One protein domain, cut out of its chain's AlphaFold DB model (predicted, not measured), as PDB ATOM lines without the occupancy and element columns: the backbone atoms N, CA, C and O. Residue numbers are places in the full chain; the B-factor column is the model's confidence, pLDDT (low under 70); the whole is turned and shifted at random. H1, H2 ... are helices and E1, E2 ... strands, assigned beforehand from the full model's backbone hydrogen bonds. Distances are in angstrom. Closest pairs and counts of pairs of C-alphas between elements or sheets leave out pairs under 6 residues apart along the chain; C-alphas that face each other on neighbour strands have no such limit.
ATOM      1  N   LYS A 100     -52.724  23.033  48.560       91.31
ATOM      2  CA  LYS A 100     -52.936  22.454  47.228       91.31
ATOM      3  C   LYS A 100     -51.575  22.125  46.632       91.31
ATOM      4  O   LYS A 100     -50.604  22.835  46.864       91.31
ATOM      5  N   ARG A 101     -51.527  21.149  45.730       90.50
ATOM      6  CA  ARG A 101     -50.280  20.746  45.062       90.50
ATOM      7  C   ARG A 101     -49.503  21.908  44.420       90.50
ATOM      8  O   ARG A 101     -48.286  21.949  44.511       90.50
ATOM      9  N   PHE A 102     -50.176  22.874  43.785       92.44
ATOM     10  CA  PHE A 102     -49.474  24.033  43.210       92.44
ATOM     11  C   PHE A 102     -48.956  25.006  44.279       92.44
ATOM     12  O   PHE A 102     -47.928  25.640  44.072       92.44
ATOM     13  N   GLU A 103     -49.652  25.117  45.413       94.31
ATOM     14  CA  GLU A 103     -49.204  25.910  46.558       94.31
ATOM     15  C   GLU A 103     -47.939  25.281  47.156       94.31
ATOM     16  O   GLU A 103     -46.969  25.987  47.398       94.31
ATOM     17  N   GLU A 104     -47.893  23.952  47.298       92.50
ATOM     18  CA  GLU A 104     -46.688  23.228  47.732       92.50
ATOM     19  C   GLU A 104     -45.498  23.474  46.799       92.50
ATOM     20  O   GLU A 104     -44.382  23.686  47.269       92.50
ATOM     21  N   ILE A 105     -45.728  23.480  45.481       92.44
ATOM     22  CA  ILE A 105     -44.688  23.783  44.488       92.44
ATOM     23  C   ILE A 105     -44.168  25.216  44.671       92.44
ATOM     24  O   ILE A 105     -42.958  25.425  44.702       92.44
ATOM     25  N   LEU A 106     -45.058  26.200  44.851       92.56
ATOM     26  CA  LEU A 106     -44.660  27.590  45.101       92.56
ATOM     27  C   LEU A 106     -43.890  27.750  46.419       92.56
ATOM     28  O   LEU A 106     -42.949  28.540  46.474       92.56
ATOM     29  N   VAL A 107     -44.259  27.000  47.462       93.00
ATOM     30  CA  VAL A 107     -43.533  26.987  48.742       93.00
ATOM     31  C   VAL A 107     -42.138  26.404  48.573       93.00
ATOM     32  O   VAL A 107     -41.165  27.013  49.005       93.00
ATOM     33  N   ARG A 108     -42.017  25.260  47.892       91.25
ATOM     34  CA  ARG A 108     -40.717  24.624  47.621       91.25
ATOM     35  C   ARG A 108     -39.804  25.497  46.765       91.25
ATOM     36  O   ARG A 108     -38.603  25.512  46.994       91.25
ATOM     37  N   ALA A 109     -40.373  26.251  45.827       88.12
ATOM     38  CA  ALA A 109     -39.641  27.218  45.012       88.12
ATOM     39  C   ALA A 109     -39.257  28.507  45.777       88.12
ATOM     40  O   ALA A 109     -38.650  29.400  45.192       88.12
ATOM     41  N   GLY A 110     -39.634  28.649  47.056       89.69
ATOM     42  CA  GLY A 110     -39.365  29.845  47.865       89.69
ATOM     43  C   GLY A 110     -40.200  31.072  47.475       89.69
ATOM     44  O   GLY A 110     -39.904  32.189  47.897       89.69
ATOM     45  N   LEU A 111     -41.241  30.884  46.659       89.56
ATOM     46  CA  LEU A 111     -42.083  31.959  46.129       89.56
ATOM     47  C   LEU A 111     -43.264  32.283  47.053       89.56
ATOM     48  O   LEU A 111     -43.682  33.437  47.129       89.56
ATOM     49  N   MET A 112     -43.781  31.278  47.760       93.12
ATOM     50  CA  MET A 112     -44.860  31.401  48.745       93.12
ATOM     51  C   MET A 112     -44.367  30.921  50.116       93.12
ATOM     52  O   MET A 112     -43.564  29.995  50.196       93.12
ATOM     53  N   ARG A 113     -44.826  31.526  51.216       92.50
ATOM     54  CA  ARG A 113     -44.486  31.052  52.569       92.50
ATOM     55  C   ARG A 113     -45.330  29.824  52.931       92.50
ATOM     56  O   ARG A 113     -46.456  29.669  52.464       92.50
ATOM     57  N   SER A 114     -44.820  28.950  53.798       91.50
ATOM     58  CA  SER A 114     -45.510  27.707  54.197       91.50
ATOM     59  C   SER A 114     -46.834  27.945  54.942       91.50
ATOM     60  O   SER A 114     -47.767  27.140  54.852       91.50
ATOM     61  N   ASN A 115     -46.944  29.070  55.651       91.38
ATOM     62  CA  ASN A 115     -48.149  29.501  56.355       91.38
ATOM     63  C   ASN A 115     -49.124  30.301  55.470       91.38
ATOM     64  O   ASN A 115     -50.196  30.661  55.949       91.38
ATOM     65  N   GLU A 116     -48.788  30.576  54.208       92.88
ATOM     66  CA  GLU A 116     -49.648  31.317  53.282       92.88
ATOM     67  C   GLU A 116     -50.589  30.382  52.503       92.88
ATOM     68  O   GLU A 116     -50.361  29.175  52.367       92.88
ATOM     69  N   ARG A 117     -51.682  30.944  51.987       94.25
ATOM     70  CA  ARG A 117     -52.607  30.309  51.042       94.25
ATOM     71  C   ARG A 117     -52.799  31.218  49.839       94.25
ATOM     72  O   ARG A 117     -52.802  32.440  49.974       94.25
ATOM     73  N   ALA A 118     -52.973  30.613  48.672       94.88
ATOM     74  CA  ALA A 118     -53.148  31.332  47.424       94.88
ATOM     75  C   ALA A 118     -54.643  31.536  47.144       94.88
ATOM     76  O   ALA A 118     -55.381  30.582  46.876       94.88
ATOM     77  N   VAL A 119     -55.085  32.791  47.198       94.12
ATOM     78  CA  VAL A 119     -56.467  33.199  46.921       94.12
ATOM     79  C   VAL A 119     -56.544  33.809  45.523       94.12
ATOM     80  O   VAL A 119     -55.742  34.691  45.212       94.12
ATOM     81  N   PRO A 120     -57.474  33.371  44.658       95.25
ATOM     82  CA  PRO A 120     -57.642  33.959  43.334       95.25
ATOM     83  C   PRO A 120     -57.976  35.453  43.395       95.25
ATOM     84  O   PRO A 120     -58.873  35.867  44.125       95.25
ATOM     85  N   GLY A 121     -57.254  36.256  42.614       94.44
ATOM     86  CA  GLY A 121     -57.561  37.669  42.382       94.44
ATOM     87  C   GLY A 121     -58.331  37.895  41.070       94.44
ATOM     88  O   GLY A 121     -58.589  36.945  40.334       94.44
ATOM     89  N   PRO A 122     -58.640  39.151  40.699       93.06
ATOM     90  CA  PRO A 122     -59.377  39.492  39.473       93.06
ATOM     91  C   PRO A 122     -58.701  39.058  38.160       93.06
ATOM     92  O   PRO A 122     -59.341  39.000  37.115       93.06
ATOM     93  N   GLY A 123     -57.392  38.789  38.179       92.25
ATOM     94  CA  GLY A 123     -56.649  38.238  37.043       92.25
ATOM     95  C   GLY A 123     -56.733  36.711  36.920       92.25
ATOM     96  O   GLY A 123     -56.184  36.146  35.968       92.25
ATOM     97  N   ALA A 124     -57.370  36.025  37.870       95.50
ATOM     98  CA  ALA A 124     -57.583  34.587  37.824       95.50
ATOM     99  C   ALA A 124     -58.707  34.218  36.851       95.50
ATOM    100  O   ALA A 124     -59.787  34.803  36.855       95.50
ATOM    101  N   LYS A 125     -58.465  33.198  36.030       94.25
ATOM    102  CA  LYS A 125     -59.469  32.592  35.156       94.25
ATOM    103  C   LYS A 125     -60.196  31.518  35.946       94.25
ATOM    104  O   LYS A 125     -59.655  30.423  36.117       94.25
ATOM    105  N   LEU A 126     -61.374  31.860  36.453       94.50
ATOM    106  CA  LEU A 126     -62.219  30.949  37.216       94.50
ATOM    107  C   LEU A 126     -63.173  30.187  36.293       94.50
ATOM    108  O   LEU A 126     -63.621  30.719  35.278       94.50
ATOM    109  N   ASP A 127     -63.447  28.931  36.632       93.06
ATOM    110  CA  ASP A 127     -64.547  28.167  36.052       93.06
ATOM    111  C   ASP A 127     -65.883  28.501  36.741       93.06
ATOM    112  O   ASP A 127     -65.936  29.292  37.685       93.06
ATOM    113  N   ALA A 128     -66.974  27.882  36.279       91.25
ATOM    114  CA  ALA A 128     -68.315  28.081  36.839       91.25
ATOM    115  C   ALA A 128     -68.430  27.708  38.333       91.25
ATOM    116  O   ALA A 128     -69.369  28.129  38.999       91.25
ATOM    117  N   TYR A 129     -67.476  26.940  38.866       92.44
ATOM    118  CA  TYR A 129     -67.418  26.520  40.265       92.44
ATOM    119  C   TYR A 129     -66.441  27.376  41.092       92.44
ATOM    120  O   TYR A 129     -66.139  27.039  42.234       92.44
ATOM    121  N   GLY A 130     -65.889  28.452  40.519       91.44
ATOM    122  CA  GLY A 130     -64.923  29.324  41.190       91.44
ATOM    123  C   GLY A 130     -63.512  28.737  41.310       91.44
ATOM    124  O   GLY A 130     -62.670  29.294  42.017       91.44
ATOM    125  N   ASN A 131     -63.205  27.626  40.629       92.62
ATOM    126  CA  ASN A 131     -61.860  27.060  40.619       92.62
ATOM    127  C   ASN A 131     -61.005  27.712  39.535       92.62
ATOM    128  O   ASN A 131     -61.458  27.962  38.422       92.62
ATOM    129  N   MET A 132     -59.722  27.923  39.823       94.19
ATOM    130  CA  MET A 132     -58.786  28.404  38.808       94.19
ATOM    131  C   MET A 132     -58.540  27.365  37.717       94.19
ATOM    132  O   MET A 132     -58.263  26.193  37.991       94.19
ATOM    133  N   GLY A 133     -58.528  27.829  36.468       93.75
ATOM    134  CA  GLY A 133     -58.205  27.008  35.315       93.75
ATOM    135  C   GLY A 133     -56.809  26.389  35.428       93.75
ATOM    136  O   GLY A 133     -55.804  27.094  35.566       93.75
ATOM    137  N   ARG A 134     -56.731  25.058  35.289       91.88
ATOM    138  CA  ARG A 134     -55.472  24.288  35.369       91.88
ATOM    139  C   ARG A 134     -54.385  24.848  34.449       91.88
ATOM    140  O   ARG A 134     -53.237  24.972  34.858       91.88
ATOM    141  N   GLY A 135     -54.756  25.250  33.231       91.94
ATOM    142  CA  GLY A 135     -53.824  25.837  32.266       91.94
ATOM    143  C   GLY A 135     -53.180  27.140  32.749       91.94
ATOM    144  O   GLY A 135     -51.996  27.348  32.505       91.94
ATOM    145  N   GLN A 136     -53.913  27.993  33.476       94.06
ATOM    146  CA  GLN A 136     -53.343  29.223  34.034       94.06
ATOM    147  C   GLN A 136     -52.369  28.910  35.173       94.06
ATOM    148  O   GLN A 136     -51.290  29.491  35.213       94.06
ATOM    149  N   ILE A 137     -52.702  27.952  36.046       94.00
ATOM    150  CA  ILE A 137     -51.801  27.492  37.114       94.00
ATOM    151  C   ILE A 137     -50.491  26.964  36.514       94.00
ATOM    152  O   ILE A 137     -49.415  27.379  36.934       94.00
ATOM    153  N   VAL A 138     -50.565  26.104  35.492       92.12
ATOM    154  CA  VAL A 138     -49.364  25.582  34.819       92.12
ATOM    155  C   VAL A 138     -48.556  26.704  34.165       92.12
ATOM    156  O   VAL A 138     -47.335  26.714  34.284       92.12
ATOM    157  N   GLN A 139     -49.208  27.675  33.517       91.00
ATOM    158  CA  GLN A 139     -48.516  28.834  32.941       91.00
ATOM    159  C   GLN A 139     -47.790  29.661  34.005       91.00
ATOM    160  O   GLN A 139     -46.648  30.049  33.776       91.00
ATOM    161  N   ILE A 140     -48.427  29.908  35.151       91.75
ATOM    162  CA  ILE A 140     -47.816  30.618  36.279       91.75
ATOM    163  C   ILE A 140     -46.567  29.868  36.742       91.75
ATOM    164  O   ILE A 140     -45.477  30.432  36.715       91.75
ATOM    165  N   LEU A 141     -46.701  28.585  37.092       91.44
ATOM    166  CA  LEU A 141     -45.582  27.775  37.580       91.44
ATOM    167  C   LEU A 141     -44.435  27.696  36.559       91.44
ATOM    168  O   LEU A 141     -43.274  27.847  36.924       91.44
ATOM    169  N   SER A 142     -44.766  27.535  35.276       90.00
ATOM    170  CA  SER A 142     -43.799  27.457  34.177       90.00
ATOM    171  C   SER A 142     -43.018  28.761  33.996       90.00
ATOM    172  O   SER A 142     -41.794  28.747  33.852       90.00
ATOM    173  N   GLN A 143     -43.704  29.911  34.006       89.00
ATOM    174  CA  GLN A 143     -43.043  31.210  33.867       89.00
ATOM    175  C   GLN A 143     -42.188  31.556  35.087       89.00
ATOM    176  O   GLN A 143     -41.107  32.115  34.914       89.00
ATOM    177  N   LEU A 144     -42.636  31.167  36.284       87.06
ATOM    178  CA  LEU A 144     -41.922  31.365  37.547       87.06
ATOM    179  C   LEU A 144     -40.770  30.371  37.771       87.06
ATOM    180  O   LEU A 144     -40.126  30.436  38.811       87.06
ATOM    181  N   GLN A 145     -40.505  29.472  36.813       86.38
ATOM    182  CA  GLN A 145     -39.479  28.424  36.917       86.38
ATOM    183  C   GLN A 145     -39.671  27.526  38.156       86.38
ATOM    184  O   GLN A 145     -38.710  27.084  38.778       86.38
ATOM    185  N   ALA A 146     -40.926  27.286  38.543       85.00
ATOM    186  CA  ALA A 146     -41.265  26.603  39.787       85.00
ATOM    187  C   ALA A 146     -41.358  25.072  39.638       85.00
ATOM    188  O   ALA A 146     -41.438  24.368  40.643       85.00
ATOM    189  N   PHE A 147     -41.348  24.521  38.416       80.75
ATOM    190  CA  PHE A 147     -41.280  23.071  38.210       80.75
ATOM    191  C   PHE A 147     -39.838  22.585  38.409       80.75
ATOM    192  O   PHE A 147     -39.130  22.335  37.445       80.75
ATOM    193  N   SER A 148     -39.374  22.485  39.653       63.91
ATOM    194  CA  SER A 148     -38.051  21.931  39.989       63.91
ATOM    195  C   SER A 148     -38.149  20.506  40.557       63.91
ATOM    196  O   SER A 148     -37.382  20.119  41.438       63.91
ATOM    197  N   LEU A 149     -39.144  19.729  40.112       59.62
ATOM    198  CA  LEU A 149     -39.335  18.336  40.524       59.62
ATOM    199  C   LEU A 149     -38.417  17.427  39.699       59.62
ATOM    200  O   LEU A 149     -38.414  17.504  38.472       59.62
ATOM    201  N   ALA A 150     -37.668  16.545  40.368       49.44
ATOM    202  CA  ALA A 150     -36.853  15.529  39.705       49.44
ATOM    203  C   ALA A 150     -37.703  14.744  38.685       49.44
ATOM    204  O   ALA A 150     -38.713  14.140  39.050       49.44
ATOM    205  N   GLY A 151     -37.319  14.800  37.405       54.72
ATOM    206  CA  GLY A 151     -37.981  14.080  36.311       54.72
ATOM    207  C   GLY A 151     -39.153  14.792  35.618       54.72
ATOM    208  O   GLY A 151     -39.718  14.218  34.690       54.72
ATOM    209  N   PHE A 152     -39.523  16.023  36.000       58.38
ATOM    210  CA  PHE A 152     -40.540  16.805  35.277       58.38
ATOM    211  C   PHE A 152     -40.187  18.296  35.225       58.38
ATOM    212  O   PHE A 152     -40.413  19.030  36.188       58.38
ATOM    213  N   ASP A 153     -39.693  18.747  34.069       67.06
ATOM    214  CA  ASP A 153     -39.408  20.155  33.789       67.06
ATOM    215  C   ASP A 153     -40.347  20.684  32.693       67.06
ATOM    216  O   ASP A 153     -40.176  20.431  31.500       67.06
ATOM    217  N   ALA A 154     -41.380  21.412  33.119       75.19
ATOM    218  CA  ALA A 154     -42.294  22.132  32.233       75.19
ATOM    219  C   ALA A 154     -42.048  23.650  32.272       75.19
ATOM    220  O   ALA A 154     -42.947  24.442  31.958       75.19
ATOM    221  N   ASN A 155     -40.859  24.081  32.697       82.31
ATOM    222  CA  ASN A 155     -40.534  25.492  32.826       82.31
ATOM    223  C   ASN A 155     -40.419  26.182  31.464       82.31
ATOM    224  O   ASN A 155     -40.119  25.594  30.422       82.31
ATOM    225  N   ALA A 156     -40.708  27.481  31.458       72.50
ATOM    226  CA  ALA A 156     -40.715  28.257  30.235       72.50
ATOM    227  C   ALA A 156     -39.293  28.371  29.669       72.50
ATOM    228  O   ALA A 156     -38.418  28.975  30.286       72.50
ATOM    229  N   THR A 157     -39.083  27.860  28.455       79.00
ATOM    230  CA  THR A 157     -37.767  27.860  27.793       79.00
ATOM    231  C   THR A 157     -37.422  29.198  27.137       79.00
ATOM    232  O   THR A 157     -38.286  30.053  26.918       79.00
ATOM    233  N   ASN A 158     -36.160  29.375  26.737       81.00
ATOM    234  CA  ASN A 158     -35.677  30.564  26.021       81.00
ATOM    235  C   ASN A 158     -35.954  30.565  24.504       81.00
ATOM    236  O   ASN A 158     -35.501  31.472  23.800       81.00
ATOM    237  N   SER A 159     -36.723  29.595  24.000       82.25
ATOM    238  CA  SER A 159     -37.105  29.511  22.587       82.25
ATOM    239  C   SER A 159     -37.900  30.742  22.121       82.25
ATOM    240  O   SER A 159     -38.674  31.326  22.890       82.25
ATOM    241  N   LYS A 160     -37.765  31.116  20.836       82.19
ATOM    242  CA  LYS A 160     -38.524  32.232  20.225       82.19
ATOM    243  C   LYS A 160     -40.034  32.081  20.461       82.19
ATOM    244  O   LYS A 160     -40.697  33.035  20.859       82.19
ATOM    245  N   ARG A 161     -40.555  30.855  20.323       82.06
ATOM    246  CA  ARG A 161     -41.967  30.512  20.563       82.06
ATOM    247  C   ARG A 161     -42.402  30.765  22.010       82.06
ATOM    248  O   ARG A 161     -43.462  31.343  22.235       82.06
ATOM    249  N   SER A 162     -41.598  30.347  22.990       80.25
ATOM    250  CA  SER A 162     -41.883  30.566  24.416       80.25
ATOM    251  C   SER A 162     -41.844  32.053  24.776       80.25
ATOM    252  O   SER A 162     -42.749  32.559  25.441       80.25
ATOM    253  N   LYS A 163     -40.848  32.790  24.272       81.00
ATOM    254  CA  LYS A 163     -40.746  34.246  24.454       81.00
ATOM    255  C   LYS A 163     -41.950  34.984  23.856       81.00
ATOM    256  O   LYS A 163     -42.528  35.826  24.533       81.00
ATOM    257  N   ALA A 164     -42.388  34.611  22.652       80.44
ATOM    258  CA  ALA A 164     -43.563  35.202  22.006       80.44
ATOM    259  C   ALA A 164     -44.881  34.931  22.760       80.44
ATOM    260  O   ALA A 164     -45.775  35.770  22.766       80.44
ATOM    261  N   LYS A 165     -45.020  33.778  23.430       79.31
ATOM    262  CA  LYS A 165     -46.189  33.509  24.290       79.31
ATOM    263  C   LYS A 165     -46.177  34.353  25.569       79.31
ATOM    264  O   LYS A 165     -47.228  34.822  25.993       79.31
ATOM    265  N   ARG A 166     -44.998  34.558  26.168       79.69
ATOM    266  CA  ARG A 166     -44.810  35.348  27.399       79.69
ATOM    267  C   ARG A 166     -44.825  36.858  27.168       79.69
ATOM    268  O   ARG A 166     -45.110  37.608  28.093       79.69
ATOM    269  N   SER A 167     -44.546  37.323  25.950       76.50
ATOM    270  CA  SER A 167     -44.474  38.759  25.654       76.50
ATOM    271  C   SER A 167     -45.800  39.488  25.892       76.50
ATOM    272  O   SER A 167     -45.772  40.658  26.267       76.50
ATOM    273  N   LYS A 168     -46.937  38.794  25.734       82.06
ATOM    274  CA  LYS A 168     -48.287  39.333  25.968       82.06
ATOM    275  C   LYS A 168     -48.677  39.357  27.449       82.06
ATOM    276  O   LYS A 168     -49.288  40.323  27.902       82.06
ATOM    277  N   VAL A 169     -48.358  38.286  28.181       86.44
ATOM    278  CA  VAL A 169     -48.684  38.121  29.604       86.44
ATOM    279  C   VAL A 169     -47.496  37.512  30.336       86.44
ATOM    280  O   VAL A 169     -47.144  36.350  30.112       86.44
ATOM    281  N   GLU A 170     -46.922  38.304  31.235       88.62
ATOM    282  CA  GLU A 170     -45.789  37.926  32.075       88.62
ATOM    283  C   GLU A 170     -46.240  37.800  33.533       88.62
ATOM    284  O   GLU A 170     -46.794  38.749  34.094       88.62
ATOM    285  N   TYR A 171     -46.020  36.634  34.140       90.56
ATOM    286  CA  TYR A 171     -46.307  36.403  35.555       90.56
ATOM    287  C   TYR A 171     -45.066  36.659  36.408       90.56
ATOM    288  O   TYR A 171     -43.975  36.199  36.079       90.56
ATOM    289  N   PHE A 172     -45.242  37.354  37.527       89.62
ATOM    290  CA  PHE A 172     -44.183  37.604  38.504       89.62
ATOM    291  C   PHE A 172     -44.739  37.565  39.929       89.62
ATOM    292  O   PHE A 172     -45.943  37.726  40.137       89.62
ATOM    293  N   VAL A 173     -43.867  37.345  40.913       89.75
ATOM    294  CA  VAL A 173     -44.241  37.345  42.332       89.75
ATOM    295  C   VAL A 173     -43.937  38.708  42.944       89.75
ATOM    296  O   VAL A 173     -42.854  39.260  42.758       89.75
ATOM    297  N   ALA A 174     -44.909  39.261  43.661       88.12
ATOM    298  CA  ALA A 174     -44.729  40.407  44.536       88.12
ATOM    299  C   ALA A 174     -44.500  39.922  45.969       88.12
ATOM    300  O   ALA A 174     -45.164  38.988  46.422       88.12
ATOM    301  N   HIS A 175     -43.589  40.578  46.689       83.19
ATOM    302  CA  HIS A 175     -43.205  40.187  48.050       83.19
ATOM    303  C   HIS A 175     -43.767  41.101  49.152       83.19
ATOM    304  O   HIS A 175     -43.518  40.827  50.324       83.19
ATOM    305  N   GLY A 176     -44.611  42.084  48.809       75.19
ATOM    306  CA  GLY A 176     -45.356  42.888  49.786       75.19
ATOM    307  C   GLY A 176     -44.504  43.927  50.501       75.19
ATOM    308  O   GLY A 176     -44.308  43.816  51.703       75.19
ATOM    309  N   GLY A 177     -44.001  44.929  49.779       62.53
ATOM    310  CA  GLY A 177     -43.286  46.049  50.397       62.53
ATOM    311  C   GLY A 177     -41.812  45.801  50.733       62.53
ATOM    312  O   GLY A 177     -41.149  46.697  51.241       62.53
ATOM    313  N   GLU A 178     -41.255  44.628  50.432       56.50
ATOM    314  CA  GLU A 178     -39.811  44.407  50.571       56.50
ATOM    315  C   GLU A 178     -39.052  45.142  49.449       56.50
ATOM    316  O   GLU A 178     -39.315  44.946  48.256       56.50
ATOM    317  N   SER A 179     -38.080  45.984  49.812       49.41
ATOM    318  CA  SER A 179     -37.158  46.630  48.874       49.41
ATOM    319  C   SER A 179     -36.167  45.603  48.312       49.41
ATOM    320  O   SER A 179     -35.018  45.521  48.743       49.41
ATOM    321  N   ARG A 180     -36.581  44.774  47.347       51.00
ATOM    322  CA  ARG A 180     -35.621  43.910  46.639       51.00
ATOM    323  C   ARG A 180     -34.849  44.720  45.604       51.00
ATOM    324  O   ARG A 180     -35.407  45.155  44.599       51.00
ATOM    325  N   PRO A 196     -49.285  43.972  47.280       89.56
ATOM    326  CA  PRO A 196     -49.432  42.853  48.204       89.56
ATOM    327  C   PRO A 196     -48.767  41.565  47.711       89.56
ATOM    328  O   PRO A 196     -48.611  41.345  46.502       89.56
ATOM    329  N   ARG A 197     -48.416  40.689  48.661       91.75
ATOM    330  CA  ARG A 197     -47.809  39.385  48.368       91.75
ATOM    331  C   ARG A 197     -48.709  38.561  47.459       91.75
ATOM    332  O   ARG A 197     -49.911  38.457  47.696       91.75
ATOM    333  N   GLY A 198     -48.131  37.974  46.417       93.56
ATOM    334  CA  GLY A 198     -48.911  37.202  45.457       93.56
ATOM    335  C   GLY A 198     -48.285  37.082  44.078       93.56
ATOM    336  O   GLY A 198     -47.236  37.658  43.796       93.56
ATOM    337  N   VAL A 199     -48.967  36.356  43.195       93.75
ATOM    338  CA  VAL A 199     -48.653  36.286  41.766       93.75
ATOM    339  C   VAL A 199     -49.449  37.348  41.020       93.75
ATOM    340  O   VAL A 199     -50.679  37.399  41.091       93.75
ATOM    341  N   TRP A 200     -48.746  38.147  40.230       93.56
ATOM    342  CA  TRP A 200     -49.296  39.223  39.420       93.56
ATOM    343  C   TRP A 200     -49.065  38.950  37.938       93.56
ATOM    344  O   TRP A 200     -48.032  38.405  37.552       93.56
ATOM    345  N   ALA A 201     -50.026  39.340  37.101       92.81
ATOM    346  CA  ALA A 201     -49.898  39.323  35.649       92.81
ATOM    347  C   ALA A 201     -49.639  40.735  35.136       92.81
ATOM    348  O   ALA A 201     -50.426  41.648  35.388       92.81
ATOM    349  N   ARG A 202     -48.567  40.903  34.364       90.19
ATOM    350  CA  ARG A 202     -48.327  42.086  33.543       90.19
ATOM    351  C   ARG A 202     -48.851  41.832  32.138       90.19
ATOM    352  O   ARG A 202     -48.327  40.985  31.419       90.19
ATOM    353  N   HIS A 203     -49.851  42.606  31.747       88.44
ATOM    354  CA  HIS A 203     -50.363  42.659  30.387       88.44
ATOM    355  C   HIS A 203     -49.642  43.774  29.636       88.44
ATOM    356  O   HIS A 203     -49.641  44.920  30.091       88.44
ATOM    357  N   ARG A 204     -49.009  43.438  28.509       85.81
ATOM    358  CA  ARG A 204     -48.406  44.426  27.607       85.81
ATOM    359  C   ARG A 204     -49.363  44.719  26.460       85.81
ATOM    360  O   ARG A 204     -49.857  43.791  25.820       85.81
ATOM    361  N   PHE A 205     -49.598  46.000  26.215       84.00
ATOM    362  CA  PHE A 205     -50.382  46.485  25.084       84.00
ATOM    363  C   PHE A 205     -49.451  47.144  24.063       84.00
ATOM    364  O   PHE A 205     -48.248  47.258  24.302       84.00
ATOM    365  N   SER A 206     -49.998  47.568  22.922       82.56
ATOM    366  CA  SER A 206     -49.255  48.368  21.938       82.56
ATOM    367  C   SER A 206     -48.710  49.662  22.552       82.56
ATOM    368  O   SER A 206     -47.605  50.073  22.214       82.56
ATOM    369  N   SER A 207     -49.446  50.250  23.500       79.25
ATOM    370  CA  SER A 207     -48.995  51.358  24.338       79.25
ATOM    371  C   SER A 207     -49.238  51.038  25.815       79.25
ATOM    372  O   SER A 207     -50.369  50.804  26.241       79.25
ATOM    373  N   GLY A 208     -48.161  51.001  26.600       81.06
ATOM    374  CA  GLY A 208     -48.209  50.815  28.050       81.06
ATOM    375  C   GLY A 208     -48.353  49.369  28.542       81.06
ATOM    376  O   GLY A 208     -48.303  48.383  27.800       81.06
ATOM    377  N   SER A 209     -48.495  49.238  29.862       84.38
ATOM    378  CA  SER A 209     -48.711  47.951  30.523       84.38
ATOM    379  C   SER A 209     -49.643  48.103  31.716       84.38
ATOM    380  O   SER A 209     -49.567  49.101  32.426       84.38
ATOM    381  N   ALA A 210     -50.467  47.088  31.963       87.38
ATOM    382  CA  ALA A 210     -51.300  47.004  33.156       87.38
ATOM    383  C   ALA A 210     -50.910  45.784  33.987       87.38
ATOM    384  O   ALA A 210     -50.511  44.748  33.449       87.38
ATOM    385  N   VAL A 211     -51.039  45.901  35.304       90.00
ATOM    386  CA  VAL A 211     -50.713  44.840  36.256       90.00
ATOM    387  C   VAL A 211     -51.982  44.450  37.008       90.00
ATOM    388  O   VAL A 211     -52.684  45.317  37.519       90.00
ATOM    389  N   LYS A 212     -52.299  43.151  37.049       92.81
ATOM    390  CA  LYS A 212     -53.490  42.613  37.728       92.81
ATOM    391  C   LYS A 212     -53.106  41.488  38.696       92.81
ATOM    392  O   LYS A 212     -52.274  40.655  38.321       92.81
ATOM    393  N   PRO A 213     -53.690  41.421  39.908       94.25
ATOM    394  CA  PRO A 213     -53.409  40.331  40.831       94.25
ATOM    395  C   PRO A 213     -54.104  39.062  40.347       94.25
ATOM    396  O   PRO A 213     -55.301  39.071  40.061       94.25
ATOM    397  N   VAL A 214     -53.352  37.971  40.245       95.75
ATOM    398  CA  VAL A 214     -53.857  36.660  39.808       95.75
ATOM    399  C   VAL A 214     -54.027  35.741  41.006       95.75
ATOM    400  O   VAL A 214     -55.056  35.088  41.139       95.75
ATOM    401  N   LEU A 215     -53.040  35.723  41.896       96.25
ATOM    402  CA  LEU A 215     -53.107  35.060  43.190       96.25
ATOM    403  C   LEU A 215     -52.627  36.039  44.247       96.25
ATOM    404  O   LEU A 215     -51.574  36.639  44.076       96.25
ATOM    405  N   LEU A 216     -53.357  36.162  45.342       95.50
ATOM    406  CA  LEU A 216     -52.907  36.857  46.537       95.50
ATOM    407  C   LEU A 216     -52.481  35.817  47.565       95.50
ATOM    408  O   LEU A 216     -53.183  34.828  47.783       95.50
ATOM    409  N   PHE A 217     -51.319  36.025  48.171       95.31
ATOM    410  CA  PHE A 217     -50.838  35.193  49.262       95.31
ATOM    411  C   PHE A 217     -51.307  35.807  50.570       95.31
ATOM    412  O   PHE A 217     -50.889  36.900  50.946       95.31
ATOM    413  N   VAL A 218     -52.213  35.103  51.236       92.88
ATOM    414  CA  VAL A 218     -52.779  35.515  52.520       92.88
ATOM    415  C   VAL A 218     -52.331  34.546  53.598       92.88
ATOM    416  O   VAL A 218     -52.118  33.364  53.319       92.88
ATOM    417  N   ASN A 219     -52.212  35.018  54.836       91.00
ATOM    418  CA  ASN A 219     -51.952  34.129  55.962       91.00
ATOM    419  C   ASN A 219     -53.081  33.099  56.076       91.00
ATOM    420  O   ASN A 219     -54.261  33.439  55.982       91.00
ATOM    421  N   GLY A 220     -52.715  31.832  56.261       80.25
ATOM    422  CA  GLY A 220     -53.669  30.751  56.445       80.25
ATOM    423  C   GLY A 220     -54.537  31.007  57.672       80.25
ATOM    424  O   GLY A 220     -54.027  31.159  58.781       80.25
TER     425      GLY A 220
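This is residues 100 to 180 and 196 to 220 of the 265 residues of an uncharacterized protein of Rhizobacter sp. SG703 (UniProt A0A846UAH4). A four-stranded antiparallel sheet, curled like part of a barrel, has two helices side by side over one face: H2 crosses E2 and E3, while H1 packs near E1. A third, short helix, H3, lies off the sheet just before E2, and two long links, residues 121 to 133 and 144 to 159, reach up to 21 A from the mean of the C-alphas. The printed part has 106 residues, with three named helices and four named strands in the order H1 E1 H2 H3 E2 E3 E4; the sheet runs E1 E4 E3 E2, and the class is mixed, helices and strands. The whole is compact, with a radius of gyration of the C-alphas of 13.9 A and spans of 39 by 38 by 34 A.

H1 takes residues 101 to 108, 10.6 A long, with C-alpha 101 at (-50.280, 20.746, 45.062). E1 is residues 116 to 120, 13.0 A. H2 is residues 134 to 143, 14.3 A, with C-alpha 134 at (-55.472, 24.288, 35.369). H3 is residues 160 to 166, 10.0 A. E2 is residues 169 to 174, 15.6 A, and E3 is residues 198 to 204, 19.3 A. E4, the longest strand, is residues 209 to 219, 29.1 A, and its C-alpha 219 is at (-51.952, 34.129, 55.962).

The sheet is strongly twisted, with E1 and E2 as edge strands. E1 and E4 are antiparallel at 136 degrees, with N 117 and O 218 2.8 A apart, within hydrogen-bond range. E4 and E3 form a hairpin at 172 degrees, with N 203 and O 210 at 2.8 A. E3 and E2 are antiparallel at 148 degrees, with N 200 and O 172 at 2.8 A. H1 and H2 on one face of the sheet make two layers, helices over strands. H2 has a height over the sheet of 9.8 A and runs across the strands, at 75 degrees to E2 on the local plane; its closest C-alpha pair with E2 is Ile 140 and Tyr 171, 6.0 A. The closest C-alphas of H1 and E1 are those of Glu 103 and Ala 118, 6.8 A. H1 and H2 only just touch, with 3 pairs of C-alphas within 8 A, the closest Phe 102 and Ile 137 at 7.4 A; they run the same way at a shallow tilt of 17 degrees. H3 is close to H2 but not clearly touching, with the C-alphas of Gln 143 and Arg 166 7.9 A apart. H3 and H1 are apart. In H1, H2 and H3 every O i to N i+4 pair is within hydrogen-bond range.

The C-alphas farthest apart are those of Ala 150 and Ser 207, 40.8 A. Residues 181 to 195 are not printed, and C-alphas 180 and 196 are 13.9 A apart across this cut. The links E1 to H2 and H2 to H3 are long. The mean pLDDT of the printed part is 85.9; residues 148 to 153 and 177 to 180 are under 70.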